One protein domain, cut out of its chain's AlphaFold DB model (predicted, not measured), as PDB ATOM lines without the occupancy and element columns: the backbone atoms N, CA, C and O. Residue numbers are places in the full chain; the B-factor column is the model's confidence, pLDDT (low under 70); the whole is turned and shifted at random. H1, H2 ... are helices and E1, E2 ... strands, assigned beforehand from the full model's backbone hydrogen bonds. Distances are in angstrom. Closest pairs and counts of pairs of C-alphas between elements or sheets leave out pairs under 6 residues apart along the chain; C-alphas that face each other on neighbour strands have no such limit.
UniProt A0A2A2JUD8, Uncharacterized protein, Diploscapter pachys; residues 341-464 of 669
ATOM      1  N   LYS A 341     107.897  -8.899 390.921       70.62
ATOM      2  CA  LYS A 341     109.241  -8.651 390.409       70.62
ATOM      3  C   LYS A 341     109.141  -8.143 388.966       70.62
ATOM      4  O   LYS A 341     109.219  -8.921 388.025       70.62
ATOM      5  N   GLN A 342     108.936  -6.841 388.801       74.44
ATOM      6  CA  GLN A 342     108.913  -6.194 387.492       74.44
ATOM      7  C   GLN A 342     110.345  -6.015 386.976       74.44
ATOM      8  O   GLN A 342     111.076  -5.120 387.409       74.44
ATOM      9  N   GLU A 343     110.746  -6.887 386.052       89.56
ATOM     10  CA  GLU A 343     111.962  -6.720 385.263       89.56
ATOM     11  C   GLU A 343     111.640  -5.856 384.040       89.56
ATOM     12  O   GLU A 343     110.863  -6.260 383.185       89.56
ATOM     13  N   ALA A 344     112.245  -4.672 383.938       92.06
ATOM     14  CA  ALA A 344     112.005  -3.743 382.835       92.06
ATOM     15  C   ALA A 344     113.321  -3.363 382.149       92.06
ATOM     16  O   ALA A 344     114.344  -3.151 382.806       92.06
ATOM     17  N   THR A 345     113.322  -3.253 380.823       95.44
ATOM     18  CA  THR A 345     114.499  -2.817 380.056       95.44
ATOM     19  C   THR A 345     114.305  -1.376 379.611       95.44
ATOM     20  O   THR A 345     113.278  -1.044 379.028       95.44
ATOM     21  N   CYS A 346     115.276  -0.505 379.895       96.88
ATOM     22  CA  CYS A 346     115.184   0.894 379.490       96.88
ATOM     23  C   CYS A 346     115.294   1.038 377.966       96.88
ATOM     24  O   CYS A 346     116.284   0.603 377.380       96.88
ATOM     25  N   ARG A 347     114.339   1.734 377.341       96.50
ATOM     26  CA  ARG A 347     114.317   2.017 375.895       96.50
ATOM     27  C   ARG A 347     115.444   2.940 375.427       96.50
ATOM     28  O   ARG A 347     115.935   2.780 374.317       96.50
ATOM     29  N   LYS A 348     115.895   3.875 376.272       96.12
ATOM     30  CA  LYS A 348     116.948   4.845 375.912       96.12
ATOM     31  C   LYS A 348     118.354   4.246 375.880       96.12
ATOM     32  O   LYS A 348     119.162   4.636 375.048       96.12
ATOM     33  N   CYS A 349     118.674   3.339 376.805       96.69
ATOM     34  CA  CYS A 349     120.041   2.812 376.953       96.69
ATOM     35  C   CYS A 349     120.151   1.280 376.902       96.69
ATOM     36  O   CYS A 349     121.252   0.750 377.037       96.69
ATOM     37  N   GLY A 350     119.036   0.554 376.783       96.31
ATOM     38  CA  GLY A 350     119.004  -0.911 376.749       96.31
ATOM     39  C   GLY A 350     119.314  -1.601 378.084       96.31
ATOM     40  O   GLY A 350     119.430  -2.826 378.135       96.31
ATOM     41  N   LYS A 351     119.473  -0.861 379.190       96.88
ATOM     42  CA  LYS A 351     119.837  -1.448 380.486       96.88
ATOM     43  C   LYS A 351     118.649  -2.168 381.127       96.88
ATOM     44  O   LYS A 351     117.607  -1.563 381.381       96.88
ATOM     45  N   ARG A 352     118.843  -3.444 381.470       96.06
ATOM     46  CA  ARG A 352     117.875  -4.248 382.230       96.06
ATOM     47  C   ARG A 352     117.860  -3.833 383.704       96.06
ATOM     48  O   ARG A 352     118.898  -3.821 384.367       96.06
ATOM     49  N   CYS A 353     116.682  -3.509 384.219       94.38
ATOM     50  CA  CYS A 353     116.431  -3.090 385.591       94.38
ATOM     51  C   CYS A 353     115.513  -4.117 386.265       94.38
ATOM     52  O   CYS A 353     114.366  -4.274 385.876       94.38
ATOM     53  N   VAL A 354     116.033  -4.828 387.268       91.25
ATOM     54  CA  VAL A 354     115.351  -6.000 387.863       91.25
ATOM     55  C   VAL A 354     114.309  -5.610 388.917       91.25
ATOM     56  O   VAL A 354     113.357  -6.341 389.148       91.25
ATOM     57  N   ASN A 355     114.512  -4.466 389.578       89.44
ATOM     58  CA  ASN A 355     113.686  -4.020 390.695       89.44
ATOM     59  C   ASN A 355     113.293  -2.552 390.507       89.44
ATOM     60  O   ASN A 355     114.075  -1.749 389.992       89.44
ATOM     61  N   ARG A 356     112.152  -2.160 391.080       84.94
ATOM     62  CA  ARG A 356     111.637  -0.779 391.078       84.94
ATOM     63  C   ARG A 356     112.657   0.279 391.520       84.94
ATOM     64  O   ARG A 356     112.803   1.314 390.882       84.94
ATOM     65  N   ASN A 357     113.430   0.009 392.575       85.94
ATOM     66  CA  ASN A 357     114.477   0.935 393.032       85.94
ATOM     67  C   ASN A 357     115.584   1.130 391.983       85.94
ATOM     68  O   ASN A 357     116.163   2.210 391.882       85.94
ATOM     69  N   VAL A 358     115.881   0.088 391.200       90.62
ATOM     70  CA  VAL A 358     116.861   0.148 390.107       90.62
ATOM     71  C   VAL A 358     116.300   0.968 388.949       90.62
ATOM     72  O   VAL A 358     117.017   1.828 388.455       90.62
ATOM     73  N   ILE A 359     115.025   0.774 388.592       91.06
ATOM     74  CA  ILE A 359     114.298   1.568 387.582       91.06
ATOM     75  C   ILE A 359     114.355   3.063 387.927       91.06
ATOM     76  O   ILE A 359     114.694   3.895 387.091       91.06
ATOM     77  N   ILE A 360     114.117   3.418 389.187       90.12
ATOM     78  CA  ILE A 360     114.098   4.819 389.616       90.12
ATOM     79  C   ILE A 360     115.498   5.429 389.656       90.12
ATOM     80  O   ILE A 360     115.713   6.527 389.145       90.12
ATOM     81  N   ASN A 361     116.474   4.722 390.234       91.25
ATOM     82  CA  ASN A 361     117.867   5.175 390.209       91.25
ATOM     83  C   ASN A 361     118.388   5.304 388.773       91.25
ATOM     84  O   ASN A 361     119.236   6.151 388.492       91.25
ATOM     85  N   HIS A 362     117.868   4.480 387.868       95.12
ATOM     86  CA  HIS A 362     118.134   4.575 386.449       95.12
ATOM     87  C   HIS A 362     117.489   5.821 385.817       95.12
ATOM     88  O   HIS A 362     118.174   6.543 385.098       95.12
ATOM     89  N   GLY A 363     116.244   6.158 386.166       94.94
ATOM     90  CA  GLY A 363     115.622   7.432 385.785       94.94
ATOM     91  C   GLY A 363     116.440   8.647 386.242       94.94
ATOM     92  O   GLY A 363     116.726   9.536 385.446       94.94
ATOM     93  N   PHE A 364     116.934   8.651 387.486       95.50
ATOM     94  CA  PHE A 364     117.837   9.705 387.976       95.50
ATOM     95  C   PHE A 364     119.172   9.770 387.231       95.50
ATOM     96  O   PHE A 364     119.775  10.840 387.152       95.50
ATOM     97  N   HIS A 365     119.654   8.649 386.691       96.56
ATOM     98  CA  HIS A 365     120.849   8.651 385.856       96.56
ATOM     99  C   HIS A 365     120.604   9.423 384.557       96.56
ATOM    100  O   HIS A 365     121.385  10.322 384.260       96.56
ATOM    101  N   HIS A 366     119.497   9.149 383.860       97.12
ATOM    102  CA  HIS A 366     119.096   9.903 382.668       97.12
ATOM    103  C   HIS A 366     118.813  11.375 382.981       97.12
ATOM    104  O   HIS A 366     119.254  12.267 382.263       97.12
ATOM    105  N   LEU A 367     118.169  11.653 384.114       96.69
ATOM    106  CA  LEU A 367     117.912  13.017 384.561       96.69
ATOM    107  C   LEU A 367     119.214  13.823 384.760       96.69
ATOM    108  O   LEU A 367     119.301  14.995 384.386       96.69
ATOM    109  N   ALA A 368     120.256  13.182 385.293       96.94
ATOM    110  CA  ALA A 368     121.563  13.801 385.473       96.94
ATOM    111  C   ALA A 368     122.351  13.933 384.163       96.94
ATOM    112  O   ALA A 368     123.014  14.950 383.951       96.94
ATOM    113  N   THR A 369     122.299  12.937 383.274       96.81
ATOM    114  CA  THR A 369     123.053  12.966 382.012       96.81
ATOM    115  C   THR A 369     122.430  13.920 380.993       96.81
ATOM    116  O   THR A 369     123.164  14.741 380.433       96.81
ATOM    117  N   GLU A 370     121.109  13.855 380.811       97.00
ATOM    118  CA  GLU A 370     120.347  14.571 379.778       97.00
ATOM    119  C   GLU A 370     119.917  15.969 380.233       97.00
ATOM    120  O   GLU A 370     120.070  16.932 379.487       97.00
ATOM    121  N   HIS A 371     119.438  16.112 381.474       96.12
ATOM    122  CA  HIS A 371     118.882  17.379 381.966       96.12
ATOM    123  C   HIS A 371     119.791  18.134 382.942       96.12
ATOM    124  O   HIS A 371     119.448  19.239 383.354       96.12
ATOM    125  N   LYS A 372     120.942  17.562 383.322       96.81
ATOM    126  CA  LYS A 372     121.859  18.124 384.338       96.81
ATOM    127  C   LYS A 372     121.172  18.413 385.680       96.81
ATOM    128  O   LYS A 372     121.575  19.312 386.418       96.81
ATOM    129  N   ILE A 373     120.140  17.635 386.013       96.19
ATOM    130  CA  ILE A 373     119.449  17.707 387.302       96.19
ATOM    131  C   ILE A 373     119.970  16.566 388.175       96.19
ATOM    132  O   ILE A 373     119.847  15.390 387.839       96.19
ATOM    133  N   TYR A 374     120.549  16.926 389.315       96.12
ATOM    134  CA  TYR A 374     121.161  15.988 390.248       96.12
ATOM    135  C   TYR A 374     120.302  15.844 391.498       96.12
ATOM    136  O   TYR A 374     119.771  16.828 392.009       96.12
ATOM    137  N   ARG A 375     120.208  14.614 392.008       94.19
ATOM    138  CA  ARG A 375     119.424  14.299 393.208       94.19
ATOM    139  C   ARG A 375     120.064  14.831 394.488       94.19
ATOM    140  O   ARG A 375     119.354  15.257 395.390       94.19
ATOM    141  N   TYR A 376     121.388  14.797 394.576       96.31
ATOM    142  CA  TYR A 376     122.110  15.193 395.778       96.31
ATOM    143  C   TYR A 376     123.050  16.366 395.488       96.31
ATOM    144  O   TYR A 376     123.586  16.489 394.380       96.31
ATOM    145  N   HIS A 377     123.291  17.197 396.501       96.75
ATOM    146  CA  HIS A 377     124.339  18.217 396.502       96.75
ATOM    147  C   HIS A 377     125.084  18.259 397.841       96.75
ATOM    148  O   HIS A 377     124.552  17.878 398.888       96.75
ATOM    149  N   CYS A 378     126.306  18.776 397.828       97.88
ATOM    150  CA  CYS A 378     127.037  19.085 399.051       97.88
ATOM    151  C   CYS A 378     126.427  20.315 399.760       97.88
ATOM    152  O   CYS A 378     126.037  21.273 399.099       97.88
ATOM    153  N   LEU A 379     126.300  20.284 401.093       97.00
ATOM    154  CA  LEU A 379     125.838  21.415 401.922       97.00
ATOM    155  C   LEU A 379     126.991  22.238 402.524       97.00
ATOM    156  O   LEU A 379     126.742  23.143 403.324       97.00
ATOM    157  N   PHE A 380     128.248  21.927 402.203       95.88
ATOM    158  CA  PHE A 380     129.366  22.763 402.634       95.88
ATOM    159  C   PHE A 380     129.309  24.138 401.972       95.88
ATOM    160  O   PHE A 380     128.980  24.270 400.792       95.88
ATOM    161  N   ALA A 381     129.655  25.171 402.744       95.62
ATOM    162  CA  ALA A 381     129.735  26.529 402.231       95.62
ATOM    163  C   ALA A 381     130.708  26.573 401.043       95.62
ATOM    164  O   ALA A 381     131.803  26.020 401.116       95.62
ATOM    165  N   HIS A 382     130.285  27.220 399.957       93.75
ATOM    166  CA  HIS A 382     131.045  27.363 398.708       93.75
ATOM    167  C   HIS A 382     131.298  26.070 397.917       93.75
ATOM    168  O   HIS A 382     131.933  26.129 396.866       93.75
ATOM    169  N   CYS A 383     130.766  24.921 398.343       97.12
ATOM    170  CA  CYS A 383     130.842  23.710 397.541       97.12
ATOM    171  C   CYS A 383     129.668  23.631 396.559       97.12
ATOM    172  O   CYS A 383     128.505  23.597 396.953       97.12
ATOM    173  N   THR A 384     129.970  23.570 395.263       97.31
ATOM    174  CA  THR A 384     128.965  23.428 394.197       97.31
ATOM    175  C   THR A 384     128.830  21.993 393.693       97.31
ATOM    176  O   THR A 384     128.189  21.773 392.665       97.31
ATOM    177  N   PHE A 385     129.434  21.012 394.375       98.06
ATOM    178  CA  PHE A 385     129.428  19.619 393.939       98.06
ATOM    179  C   PHE A 385     128.028  19.002 394.039       98.06
ATOM    180  O   PHE A 385     127.356  19.076 395.073       98.06
ATOM    181  N   LYS A 386     127.593  18.371 392.946       97.31
ATOM    182  CA  LYS A 386     126.287  17.716 392.813       97.31
ATOM    183  C   LYS A 386     126.462  16.363 392.142       97.31
ATOM    184  O   LYS A 386     127.315  16.206 391.272       97.31
ATOM    185  N   ASN A 387     125.663  15.379 392.541       97.00
ATOM    186  CA  ASN A 387     125.720  14.040 391.963       97.00
ATOM    187  C   ASN A 387     124.368  13.322 392.080       97.00
ATOM    188  O   ASN A 387     123.594  13.559 393.006       97.00
ATOM    189  N   GLN A 388     124.076  12.411 391.151       94.75
ATOM    190  CA  GLN A 388     122.893  11.551 391.221       94.75
ATOM    191  C   GLN A 388     123.034  10.419 392.245       94.75
ATOM    192  O   GLN A 388     122.028   9.908 392.735       94.75
ATOM    193  N   GLN A 389     124.263  10.015 392.584       93.12
ATOM    194  CA  GLN A 389     124.510   8.950 393.552       93.12
ATOM    195  C   GLN A 389     124.913   9.509 394.915       93.12
ATOM    196  O   GLN A 389     125.871  10.270 395.032       93.12
ATOM    197  N   PHE A 390     124.247   9.028 395.964       94.06
ATOM    198  CA  PHE A 390     124.570   9.378 397.348       94.06
ATOM    199  C   PHE A 390     126.026   9.042 397.704       94.06
ATOM    200  O   PHE A 390     126.740   9.868 398.261       94.06
ATOM    201  N   ARG A 391     126.499   7.848 397.309       94.38
ATOM    202  CA  ARG A 391     127.877   7.397 397.571       94.38
ATOM    203  C   ARG A 391     128.931   8.306 396.947       94.38
ATOM    204  O   ARG A 391     129.993   8.469 397.530       94.38
ATOM    205  N   ALA A 392     128.637   8.903 395.795       96.62
ATOM    206  CA  ALA A 392     129.564   9.820 395.147       96.62
ATOM    207  C   ALA A 392     129.675  11.144 395.915       96.62
ATOM    208  O   ALA A 392     130.772  11.673 396.041       96.62
ATOM    209  N   ILE A 393     128.576  11.645 396.496       97.12
ATOM    210  CA  ILE A 393     128.645  12.816 397.386       97.12
ATOM    211  C   ILE A 393     129.356  12.469 398.688       97.12
ATOM    212  O   ILE A 393     130.168  13.255 399.153       97.12
ATOM    213  N   GLN A 394     129.104  11.295 399.258       96.06
ATOM    214  CA  GLN A 394     129.807  10.861 400.462       96.06
ATOM    215  C   GLN A 394     131.323  10.735 400.227       96.06
ATOM    216  O   GLN A 394     132.103  11.188 401.057       96.06
ATOM    217  N   ALA A 395     131.739  10.178 399.086       97.25
ATOM    218  CA  ALA A 395     133.148  10.127 398.697       97.25
ATOM    219  C   ALA A 395     133.736  11.534 398.519       97.25
ATOM    220  O   ALA A 395     134.826  11.800 399.010       97.25
ATOM    221  N   HIS A 396     132.992  12.448 397.893       97.88
ATOM    222  CA  HIS A 396     133.370  13.856 397.784       97.88
ATOM    223  C   HIS A 396     133.515  14.533 399.160       97.88
ATOM    224  O   HIS A 396     134.511  15.205 399.399       97.88
ATOM    225  N   LEU A 397     132.587  14.316 400.100       97.25
ATOM    226  CA  LEU A 397     132.704  14.842 401.467       97.25
ATOM    227  C   LEU A 397     133.979  14.335 402.153       97.25
ATOM    228  O   LEU A 397     134.706  15.109 402.776       97.25
ATOM    229  N   GLN A 398     134.287  13.050 401.981       96.50
ATOM    230  CA  GLN A 398     135.483  12.451 402.555       96.50
ATOM    231  C   GLN A 398     136.773  12.981 401.908       96.50
ATOM    232  O   GLN A 398     137.760  13.192 402.610       96.50
ATOM    233  N   GLN A 399     136.781  13.184 400.590       97.50
ATOM    234  CA  GLN A 399     137.968  13.592 399.832       97.50
ATOM    235  C   GLN A 399     138.230  15.098 399.929       97.50
ATOM    236  O   GLN A 399     139.331  15.504 400.295       97.50
ATOM    237  N   ASP A 400     137.210  15.916 399.678       97.44
ATOM    238  CA  ASP A 400     137.364  17.363 399.507       97.44
ATOM    239  C   ASP A 400     137.115  18.135 400.808       97.44
ATOM    240  O   ASP A 400     137.683  19.207 401.018       97.44
ATOM    241  N   HIS A 401     136.297  17.588 401.714       95.25
ATOM    242  CA  HIS A 401     135.974  18.228 402.994       95.25
ATOM    243  C   HIS A 401     136.569  17.513 404.211       95.25
ATOM    244  O   HIS A 401     136.510  18.058 405.313       95.25
ATOM    245  N   LYS A 402     137.149  16.315 404.031       96.12
ATOM    246  CA  LYS A 402     137.615  15.436 405.122       96.12
ATOM    247  C   LYS A 402     136.540  15.218 406.198       96.12
ATOM    248  O   LYS A 402     136.856  15.021 407.370       96.12
ATOM    249  N   ASP A 403     135.271  15.244 405.792       91.12
ATOM    250  CA  ASP A 403     134.109  15.082 406.660       91.12
ATOM    251  C   ASP A 403     133.312  13.847 406.219       91.12
ATOM    252  O   ASP A 403     133.084  13.619 405.036       91.12
ATOM    253  N   ASN A 404     132.875  13.040 407.183       91.75
ATOM    254  CA  ASN A 404     132.020  11.872 406.952       91.75
ATOM    255  C   ASN A 404     130.577  12.113 407.426       91.75
ATOM    256  O   ASN A 404     129.774  11.177 407.483       91.75
ATOM    257  N   ASN A 405     130.236  13.348 407.797       91.31
ATOM    258  CA  ASN A 405     128.923  13.685 408.308       91.31
ATOM    259  C   ASN A 405     127.865  13.682 407.193       91.31
ATOM    260  O   ASN A 405     127.783  14.585 406.358       91.31
ATOM    261  N   VAL A 406     126.985  12.683 407.241       89.06
ATOM    262  CA  VAL A 406     125.840  12.532 406.332       89.06
ATOM    263  C   VAL A 406     124.849  13.701 406.393       89.06
ATOM    264  O   VAL A 406     124.111  13.914 405.435       89.06
ATOM    265  N   GLU A 407     124.847  14.499 407.467       92.19
ATOM    266  CA  GLU A 407     124.018  15.710 407.581       92.19
ATOM    267  C   GLU A 407     124.467  16.830 406.627       92.19
ATOM    268  O   GLU A 407     123.722  17.784 406.402       92.19
ATOM    269  N   LYS A 408     125.671  16.725 406.048       94.38
ATOM    270  CA  LYS A 408     126.197  17.661 405.042       94.38
ATOM    271  C   LYS A 408     125.808  17.290 403.608       94.38
ATOM    272  O   LYS A 408     126.297  17.909 402.665       94.38
ATOM    273  N   ILE A 409     124.911  16.321 403.427       96.31
ATOM    274  CA  ILE A 409     124.356  15.940 402.126       96.31
ATOM    275  C   ILE A 409     122.938  16.496 402.021       96.31
ATOM    276  O   ILE A 409     122.055  16.118 402.788       96.31
ATOM    277  N   GLY A 410     122.721  17.391 401.062       93.31
ATOM    278  CA  GLY A 410     121.389  17.875 400.716       93.31
ATOM    279  C   GLY A 410     120.774  17.023 399.613       93.31
ATOM    280  O   GLY A 410     121.469  16.593 398.692       93.31
ATOM    281  N   GLU A 411     119.468  16.781 399.701       93.56
ATOM    282  CA  GLU A 411     118.681  16.138 398.650       93.56
ATOM    283  C   GLU A 411     117.799  17.199 397.979       93.56
ATOM    284  O   GLU A 411     117.000  17.854 398.649       93.56
ATOM    285  N   ILE A 412     117.959  17.382 396.666       88.31
ATOM    286  CA  ILE A 412     117.100  18.254 395.859       88.31
ATOM    287  C   ILE A 412     115.931  17.399 395.384       88.31
ATOM    288  O   ILE A 412     116.083  16.554 394.500       88.31
ATOM    289  N   PHE A 413     114.761  17.612 395.978       86.19
ATOM    290  CA  PHE A 413     113.550  16.876 395.624       86.19
ATOM    291  C   PHE A 413     112.358  17.812 395.430       86.19
ATOM    292  O   PHE A 413     111.288  17.634 396.010       86.19
ATOM    293  N   ASP A 414     112.560  18.835 394.607       88.38
ATOM    294  CA  ASP A 414     111.506  19.789 394.282       88.38
ATOM    295  C   ASP A 414     110.465  19.158 393.345       88.38
ATOM    296  O   ASP A 414     110.775  18.248 392.566       88.38
ATOM    297  N   ASN A 415     109.240  19.694 393.342       88.44
ATOM    298  CA  ASN A 415     108.171  19.247 392.435       88.44
ATOM    299  C   ASN A 415     108.621  19.248 390.963       88.44
ATOM    300  O   ASN A 415     108.274  18.348 390.208       88.44
ATOM    301  N   LYS A 416     109.484  20.195 390.573       90.62
ATOM    302  CA  LYS A 416     110.060  20.258 389.223       90.62
ATOM    303  C   LYS A 416     110.939  19.045 388.886       90.62
ATOM    304  O   LYS A 416     110.872  18.531 387.775       90.62
ATOM    305  N   VAL A 417     111.750  18.578 389.839       91.44
ATOM    306  CA  VAL A 417     112.578  17.368 389.680       91.44
ATOM    307  C   VAL A 417     111.682  16.138 389.584       91.44
ATOM    308  O   VAL A 417     111.946  15.247 388.781       91.44
ATOM    309  N   ARG A 418     110.602  16.111 390.371       88.56
ATOM    310  CA  ARG A 418     109.627  15.020 390.383       88.56
ATOM    311  C   ARG A 418     108.904  14.878 389.044       88.56
ATOM    312  O   ARG A 418     108.897  13.773 388.514       88.56
ATOM    313  N   GLU A 419     108.354  15.959 388.491       92.50
ATOM    314  CA  GLU A 419     107.674  15.914 387.186       92.50
ATOM    315  C   GLU A 419     108.632  15.497 386.069       92.50
ATOM    316  O   GLU A 419     108.340  14.572 385.313       92.50
ATOM    317  N   LYS A 420     109.849  16.057 386.053       95.00
ATOM    318  CA  LYS A 420     110.849  15.679 385.049       95.00
ATOM    319  C   LYS A 420     111.307  14.225 385.183       95.00
ATOM    320  O   LYS A 420     111.558  13.561 384.182       95.00
ATOM    321  N   LEU A 421     111.389  13.698 386.405       94.12
ATOM    322  CA  LEU A 421     111.656  12.280 386.627       94.12
ATOM    323  C   LEU A 421     110.512  11.402 386.108       94.12
ATOM    324  O   LEU A 421     110.797  10.341 385.558       94.12
ATOM    325  N   LYS A 422     109.244  11.823 386.258       92.56
ATOM    326  CA  LYS A 422     108.104  11.082 385.693       92.56
ATOM    327  C   LYS A 422     108.221  10.988 384.175       92.56
ATOM    328  O   LYS A 422     108.144   9.888 383.641       92.56
ATOM    329  N   GLU A 423     108.471  12.116 383.510       94.56
ATOM    330  CA  GLU A 423     108.657  12.183 382.054       94.56
ATOM    331  C   GLU A 423     109.769  11.231 381.594       94.56
ATOM    332  O   GLU A 423     109.541  10.363 380.755       94.56
ATOM    333  N   VAL A 424     110.946  11.306 382.228       95.44
ATOM    334  CA  VAL A 424     112.080  10.428 381.902       95.44
ATOM    335  C   VAL A 424     111.739   8.953 382.126       95.44
ATOM    336  O   VAL A 424     112.125   8.112 381.320       95.44
ATOM    337  N   LEU A 425     111.020   8.608 383.198       94.06
ATOM    338  CA  LEU A 425     110.637   7.221 383.466       94.06
ATOM    339  C   LEU A 425     109.632   6.684 382.442       94.06
ATOM    340  O   LEU A 425     109.803   5.548 382.014       94.06
ATOM    341  N   MET A 426     108.648   7.484 382.021       92.44
ATOM    342  CA  MET A 426     107.689   7.098 380.976       92.44
ATOM    343  C   MET A 426     108.373   6.927 379.613       92.44
ATOM    344  O   MET A 426     108.082   5.994 378.862       92.44
ATOM    345  N   GLU A 427     109.348   7.778 379.295       94.62
ATOM    346  CA  GLU A 427     110.160   7.616 378.087       94.62
ATOM    347  C   GLU A 427     111.024   6.344 378.160       94.62
ATOM    348  O   GLU A 427     111.096   5.566 377.204       94.62
ATOM    349  N   CYS A 428     111.652   6.084 379.311       95.25
ATOM    350  CA  CYS A 428     112.515   4.922 379.508       95.25
ATOM    351  C   CYS A 428     111.748   3.594 379.552       95.25
ATOM    352  O   CYS A 428     112.284   2.593 379.082       95.25
ATOM    353  N   PHE A 429     110.540   3.560 380.110       93.88
ATOM    354  CA  PHE A 429     109.815   2.325 380.398       93.88
ATOM    355  C   PHE A 429     108.338   2.473 380.029       93.88
ATOM    356  O   PHE A 429     107.622   3.286 380.603       93.88
ATOM    357  N   GLU A 430     107.881   1.662 379.079       86.62
ATOM    358  CA  GLU A 430     106.515   1.719 378.541       86.62
ATOM    359  C   GLU A 430     105.458   1.228 379.541       86.62
ATOM    360  O   GLU A 430     104.329   1.705 379.552       86.62
ATOM    361  N   GLU A 431     105.848   0.316 380.432       78.75
ATOM    362  CA  GLU A 431     104.941  -0.336 381.383       78.75
ATOM    363  C   GLU A 431     104.825   0.388 382.732       78.75
ATOM    364  O   GLU A 431     104.075  -0.047 383.608       78.75
ATOM    365  N   VAL A 432     105.552   1.493 382.938       79.69
ATOM    366  CA  VAL A 432     105.478   2.227 384.207       79.69
ATOM    367  C   VAL A 432     104.197   3.053 384.219       79.69
ATOM    368  O   VAL A 432     104.141   4.168 383.703       79.69
ATOM    369  N   LYS A 433     103.153   2.496 384.840       80.00
ATOM    370  CA  LYS A 433     101.886   3.196 385.068       80.00
ATOM    371  C   LYS A 433     102.124   4.423 385.947       80.00
ATOM    372  O   LYS A 433     102.950   4.406 386.861       80.00
ATOM    373  N   GLU A 434     101.337   5.477 385.749       77.00
ATOM    374  CA  GLU A 434     101.400   6.689 386.578       77.00
ATOM    375  C   GLU A 434     101.230   6.378 388.079       77.00
ATOM    376  O   GLU A 434     101.905   6.950 388.941       77.00
ATOM    377  N   GLN A 435     100.400   5.376 388.389       75.06
ATOM    378  CA  GLN A 435     100.219   4.826 389.734       75.06
ATOM    379  C   GLN A 435     101.539   4.385 390.375       75.06
ATOM    380  O   GLN A 435     101.727   4.555 391.582       75.06
ATOM    381  N   ASP A 436     102.488   3.872 389.590       73.38
ATOM    382  CA  ASP A 436     103.774   3.450 390.115       73.38
ATOM    383  C   ASP A 436     104.687   4.623 390.464       73.38
ATOM    384  O   ASP A 436     105.395   4.614 391.482       73.38
ATOM    385  N   VAL A 437     104.629   5.685 389.676       73.25
ATOM    386  CA  VAL A 437     105.362   6.905 389.999       73.25
ATOM    387  C   VAL A 437     104.757   7.567 391.242       73.25
ATOM    388  O   VAL A 437     105.485   7.973 392.151       73.25
ATOM    389  N   ASN A 438     103.428   7.569 391.361       77.69
ATOM    390  CA  ASN A 438     102.711   8.119 392.512       77.69
ATOM    391  C   ASN A 438     102.951   7.320 393.799       77.69
ATOM    392  O   ASN A 438     103.235   7.905 394.843       77.69
ATOM    393  N   ARG A 439     102.957   5.984 393.735       78.44
ATOM    394  CA  ARG A 439     103.278   5.136 394.894       78.44
ATOM    395  C   ARG A 439     104.707   5.370 395.385       78.44
ATOM    396  O   ARG A 439     104.942   5.391 396.590       78.44
ATOM    397  N   PHE A 440     105.656   5.616 394.481       71.44
ATOM    398  CA  PHE A 440     107.012   5.996 394.876       71.44
ATOM    399  C   PHE A 440     107.075   7.391 395.507       71.44
ATOM    400  O   PHE A 440     107.716   7.569 396.545       71.44
ATOM    401  N   ASN A 441     106.368   8.362 394.926       74.50
ATOM    402  CA  ASN A 441     106.258   9.706 395.491       74.50
ATOM    403  C   ASN A 441     105.674   9.678 396.906       74.50
ATOM    404  O   ASN A 441     106.158  10.409 397.767       74.50
ATOM    405  N   ASN A 442     104.713   8.790 397.170       77.50
ATOM    406  CA  ASN A 442     104.139   8.589 398.498       77.50
ATOM    407  C   ASN A 442     105.155   7.987 399.476       77.50
ATOM    408  O   ASN A 442     105.283   8.487 400.590       77.50
ATOM    409  N   VAL A 443     105.939   6.983 399.067       73.12
ATOM    410  CA  VAL A 443     107.005   6.417 399.919       73.12
ATOM    411  C   VAL A 443     108.057   7.474 400.264       73.12
ATOM    412  O   VAL A 443     108.462   7.578 401.422       73.12
ATOM    413  N   ILE A 444     108.465   8.302 399.298       70.62
ATOM    414  CA  ILE A 444     109.388   9.414 399.562       70.62
ATOM    415  C   ILE A 444     108.743  10.462 400.466       70.62
ATOM    416  O   ILE A 444     109.390  10.903 401.410       70.62
ATOM    417  N   ALA A 445     107.493  10.854 400.224       75.06
ATOM    418  CA  ALA A 445     106.800  11.840 401.051       75.06
ATOM    419  C   ALA A 445     106.676  11.367 402.508       75.06
ATOM    420  O   ALA A 445     106.969  12.131 403.428       75.06
ATOM    421  N   VAL A 446     106.339  10.090 402.724       75.88
ATOM    422  CA  VAL A 446     106.309   9.468 404.054       75.88
ATOM    423  C   VAL A 446     107.703   9.465 404.680       75.88
ATOM    424  O   VAL A 446     107.858   9.910 405.816       75.88
ATOM    425  N   ALA A 447     108.735   9.045 403.941       71.00
ATOM    426  CA  ALA A 447     110.112   9.049 404.434       71.00
ATOM    427  C   ALA A 447     110.599  10.466 404.789       71.00
ATOM    428  O   ALA A 447     111.258  10.656 405.814       71.00
ATOM    429  N   MET A 448     110.243  11.475 403.989       72.62
ATOM    430  CA  MET A 448     110.562  12.879 404.244       72.62
ATOM    431  C   MET A 448     109.825  13.423 405.466       72.62
ATOM    432  O   MET A 448     110.447  14.094 406.290       72.62
ATOM    433  N   GLU A 449     108.540  13.112 405.644       79.19
ATOM    434  CA  GLU A 449     107.778  13.554 406.814       79.19
ATOM    435  C   GLU A 449     108.254  12.844 408.091       79.19
ATOM    436  O   GLU A 449     108.381  13.474 409.142       79.19
ATOM    437  N   GLU A 450     108.630  11.565 408.018       76.19
ATOM    438  CA  GLU A 450     109.313  10.876 409.115       76.19
ATOM    439  C   GLU A 450     110.659  11.517 409.445       76.19
ATOM    440  O   GLU A 450     110.987  11.690 410.620       76.19
ATOM    441  N   ASN A 451     111.442  11.896 408.434       69.06
ATOM    442  CA  ASN A 451     112.725  12.549 408.654       69.06
ATOM    443  C   ASN A 451     112.532  13.961 409.224       69.06
ATOM    444  O   ASN A 451     113.232  14.354 410.151       69.06
ATOM    445  N   LYS A 452     111.502  14.692 408.790       74.25
ATOM    446  CA  LYS A 452     111.081  15.974 409.371       74.25
ATOM    447  C   LYS A 452     110.622  15.807 410.816       74.25
ATOM    448  O   LYS A 452     110.987  16.624 411.657       74.25
ATOM    449  N   LYS A 453     109.887  14.739 411.144       79.62
ATOM    450  CA  LYS A 453     109.523  14.371 412.524       79.62
ATOM    451  C   LYS A 453     110.761  14.011 413.346       79.62
ATOM    452  O   LYS A 453     110.865  14.481 414.476       79.62
ATOM    453  N   LYS A 454     111.729  13.267 412.798       72.75
ATOM    454  CA  LYS A 454     113.024  12.977 413.442       72.75
ATOM    455  C   LYS A 454     113.816  14.257 413.681       72.75
ATOM    456  O   LYS A 454     114.245  14.472 414.803       72.75
ATOM    457  N   ILE A 455     113.920  15.150 412.700       69.69
ATOM    458  CA  ILE A 455     114.583  16.453 412.828       69.69
ATOM    459  C   ILE A 455     113.855  17.332 413.848       69.69
ATOM    460  O   ILE A 455     114.504  17.920 414.703       69.69
ATOM    461  N   LYS A 456     112.518  17.407 413.830       74.12
ATOM    462  CA  LYS A 456     111.724  18.128 414.841       74.12
ATOM    463  C   LYS A 456     111.909  17.526 416.235       74.12
ATOM    464  O   LYS A 456     112.035  18.275 417.194       74.12
ATOM    465  N   LYS A 457     111.972  16.195 416.355       72.00
ATOM    466  CA  LYS A 457     112.231  15.476 417.610       72.00
ATOM    467  C   LYS A 457     113.660  15.714 418.101       72.00
ATOM    468  O   LYS A 457     113.837  15.985 419.279       72.00
ATOM    469  N   LEU A 458     114.652  15.704 417.213       64.06
ATOM    470  CA  LEU A 458     116.047  16.046 417.504       64.06
ATOM    471  C   LEU A 458     116.189  17.520 417.899       64.06
ATOM    472  O   LEU A 458     116.890  17.819 418.854       64.06
ATOM    473  N   LYS A 459     115.471  18.439 417.241       64.31
ATOM    474  CA  LYS A 459     115.411  19.863 417.609       64.31
ATOM    475  C   LYS A 459     114.699  20.086 418.950       64.31
ATOM    476  O   LYS A 459     115.182  20.879 419.740       64.31
ATOM    477  N   LYS A 460     113.620  19.346 419.248       62.56
ATOM    478  CA  LYS A 460     112.971  19.327 420.578       62.56
ATOM    479  C   LYS A 460     113.851  18.691 421.662       62.56
ATOM    480  O   LYS A 460     113.723  19.051 422.824       62.56
ATOM    481  N   LEU A 461     114.718  17.740 421.304       58.16
ATOM    482  CA  LEU A 461     115.670  17.094 422.219       58.16
ATOM    483  C   LEU A 461     116.949  17.916 422.423       58.16
ATOM    484  O   LEU A 461     117.590  17.775 423.462       58.16
ATOM    485  N   LYS A 462     117.289  18.814 421.491       53.06
ATOM    486  CA  LYS A 462     118.336  19.834 421.639       53.06
ATOM    487  C   LYS A 462     117.859  20.969 422.559       53.06
ATOM    488  O   LYS A 462     117.898  22.137 422.200       53.06
ATOM    489  N   ASN A 463     117.483  20.621 423.791       59.56
ATOM    490  CA  ASN A 463     117.557  21.525 424.942       59.56
ATOM    491  C   ASN A 463     119.035  21.692 425.318       59.56
ATOM    492  O   ASN A 463     119.474  21.276 426.397       59.56
ATOM    493  N   VAL A 464     119.815  22.214 424.374       60.75
ATOM    494  CA  VAL A 464     121.190  22.620 424.614       60.75
ATOM    495  C   VAL A 464     121.083  23.851 425.496       60.75
ATOM    496  O   VAL A 464     120.549  24.877 425.085       60.75
TER     497      VAL A 464
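What this domain is: This is residues 341 to 464 of the 669 residues of an uncharacterized protein of Diploscapter pachys (UniProt A0A2A2JUD8). Two helices, H1 and H3, cross nearly at right angles at one end of the body, and a small unit of the two short strands E1 and E2 with helix H2 beside them makes the other end. The long helix H4 starts close to H3 and runs along one side, apart from E1, E2 and H2, and residues 449 to 464 stick out. The printed part has 124 residues, with four named helices and two named strands in the order H1 E1 H2 E2 H3 H4; the sheet, in the order E1 - E2, is antiparallel, and the class is mostly helix. The whole is elongated, 52 by 31 by 26 A, yet only just compact, close to loose, with a radius of gyration of the C-alphas of 16.5 A.

Where its parts are: Begin at residues 341 to 355, which hold no named element; there residues 344 to 345 pair antiparallel with residues 352 to 353. Find C-alpha 356 at (111.637, -0.779, 391.078), where H1, residues 356 to 370, begins its 21.0 A. E1 is residues 376 to 378. H2 is residues 390 to 400, 15.2 A long, and E2 is residues 409 to 411. H3, residues 415 to 428, starts at C-alpha 415, (108.171, 19.247, 392.435), and is 19.8 A long. H4, residues 434 to 461, runs 39.8 A to C-alpha 461 at (115.670, 17.094, 422.219).

How they stand to each other: Look first at H1 and H3, which touch about perpendicular at 77 degrees; their closest C-alphas are those of Gly 363 and Leu 425, 5.5 A apart. H3 and H4 are close but not clearly touching, with the closest C-alphas, Lys 422 and Val 437, at 6.6 A; they run opposite ways at a shallow tilt of 34 degrees, only just short of steep. H1 and H4 are near each other, with 6 pairs of C-alphas within 10 A. E1 and E2 are antiparallel neighbours; N 377 and O 410 are 2.9 A apart, within hydrogen-bond range. Residues 376 to 377 of E1 also pair antiparallel with residues 386 to 387. The closest C-alphas of E1 and H2 are those of Tyr 376 and Phe 390, 6.5 A apart. H2 and H3 are apart. In H1, H2, H3 and H4 every O i to N i+4 pair is within hydrogen-bond range.

The domain as a whole: The two C-alphas farthest apart are those of Gly 350 and Val 464, at 53.4 A. The printed part has no cut. The link from E1 to H2, 11 residues, is long. Look for low confidence, pLDDT under 70, at residues 451, 455 and 458 to 464; the mean of the printed part is 87.7.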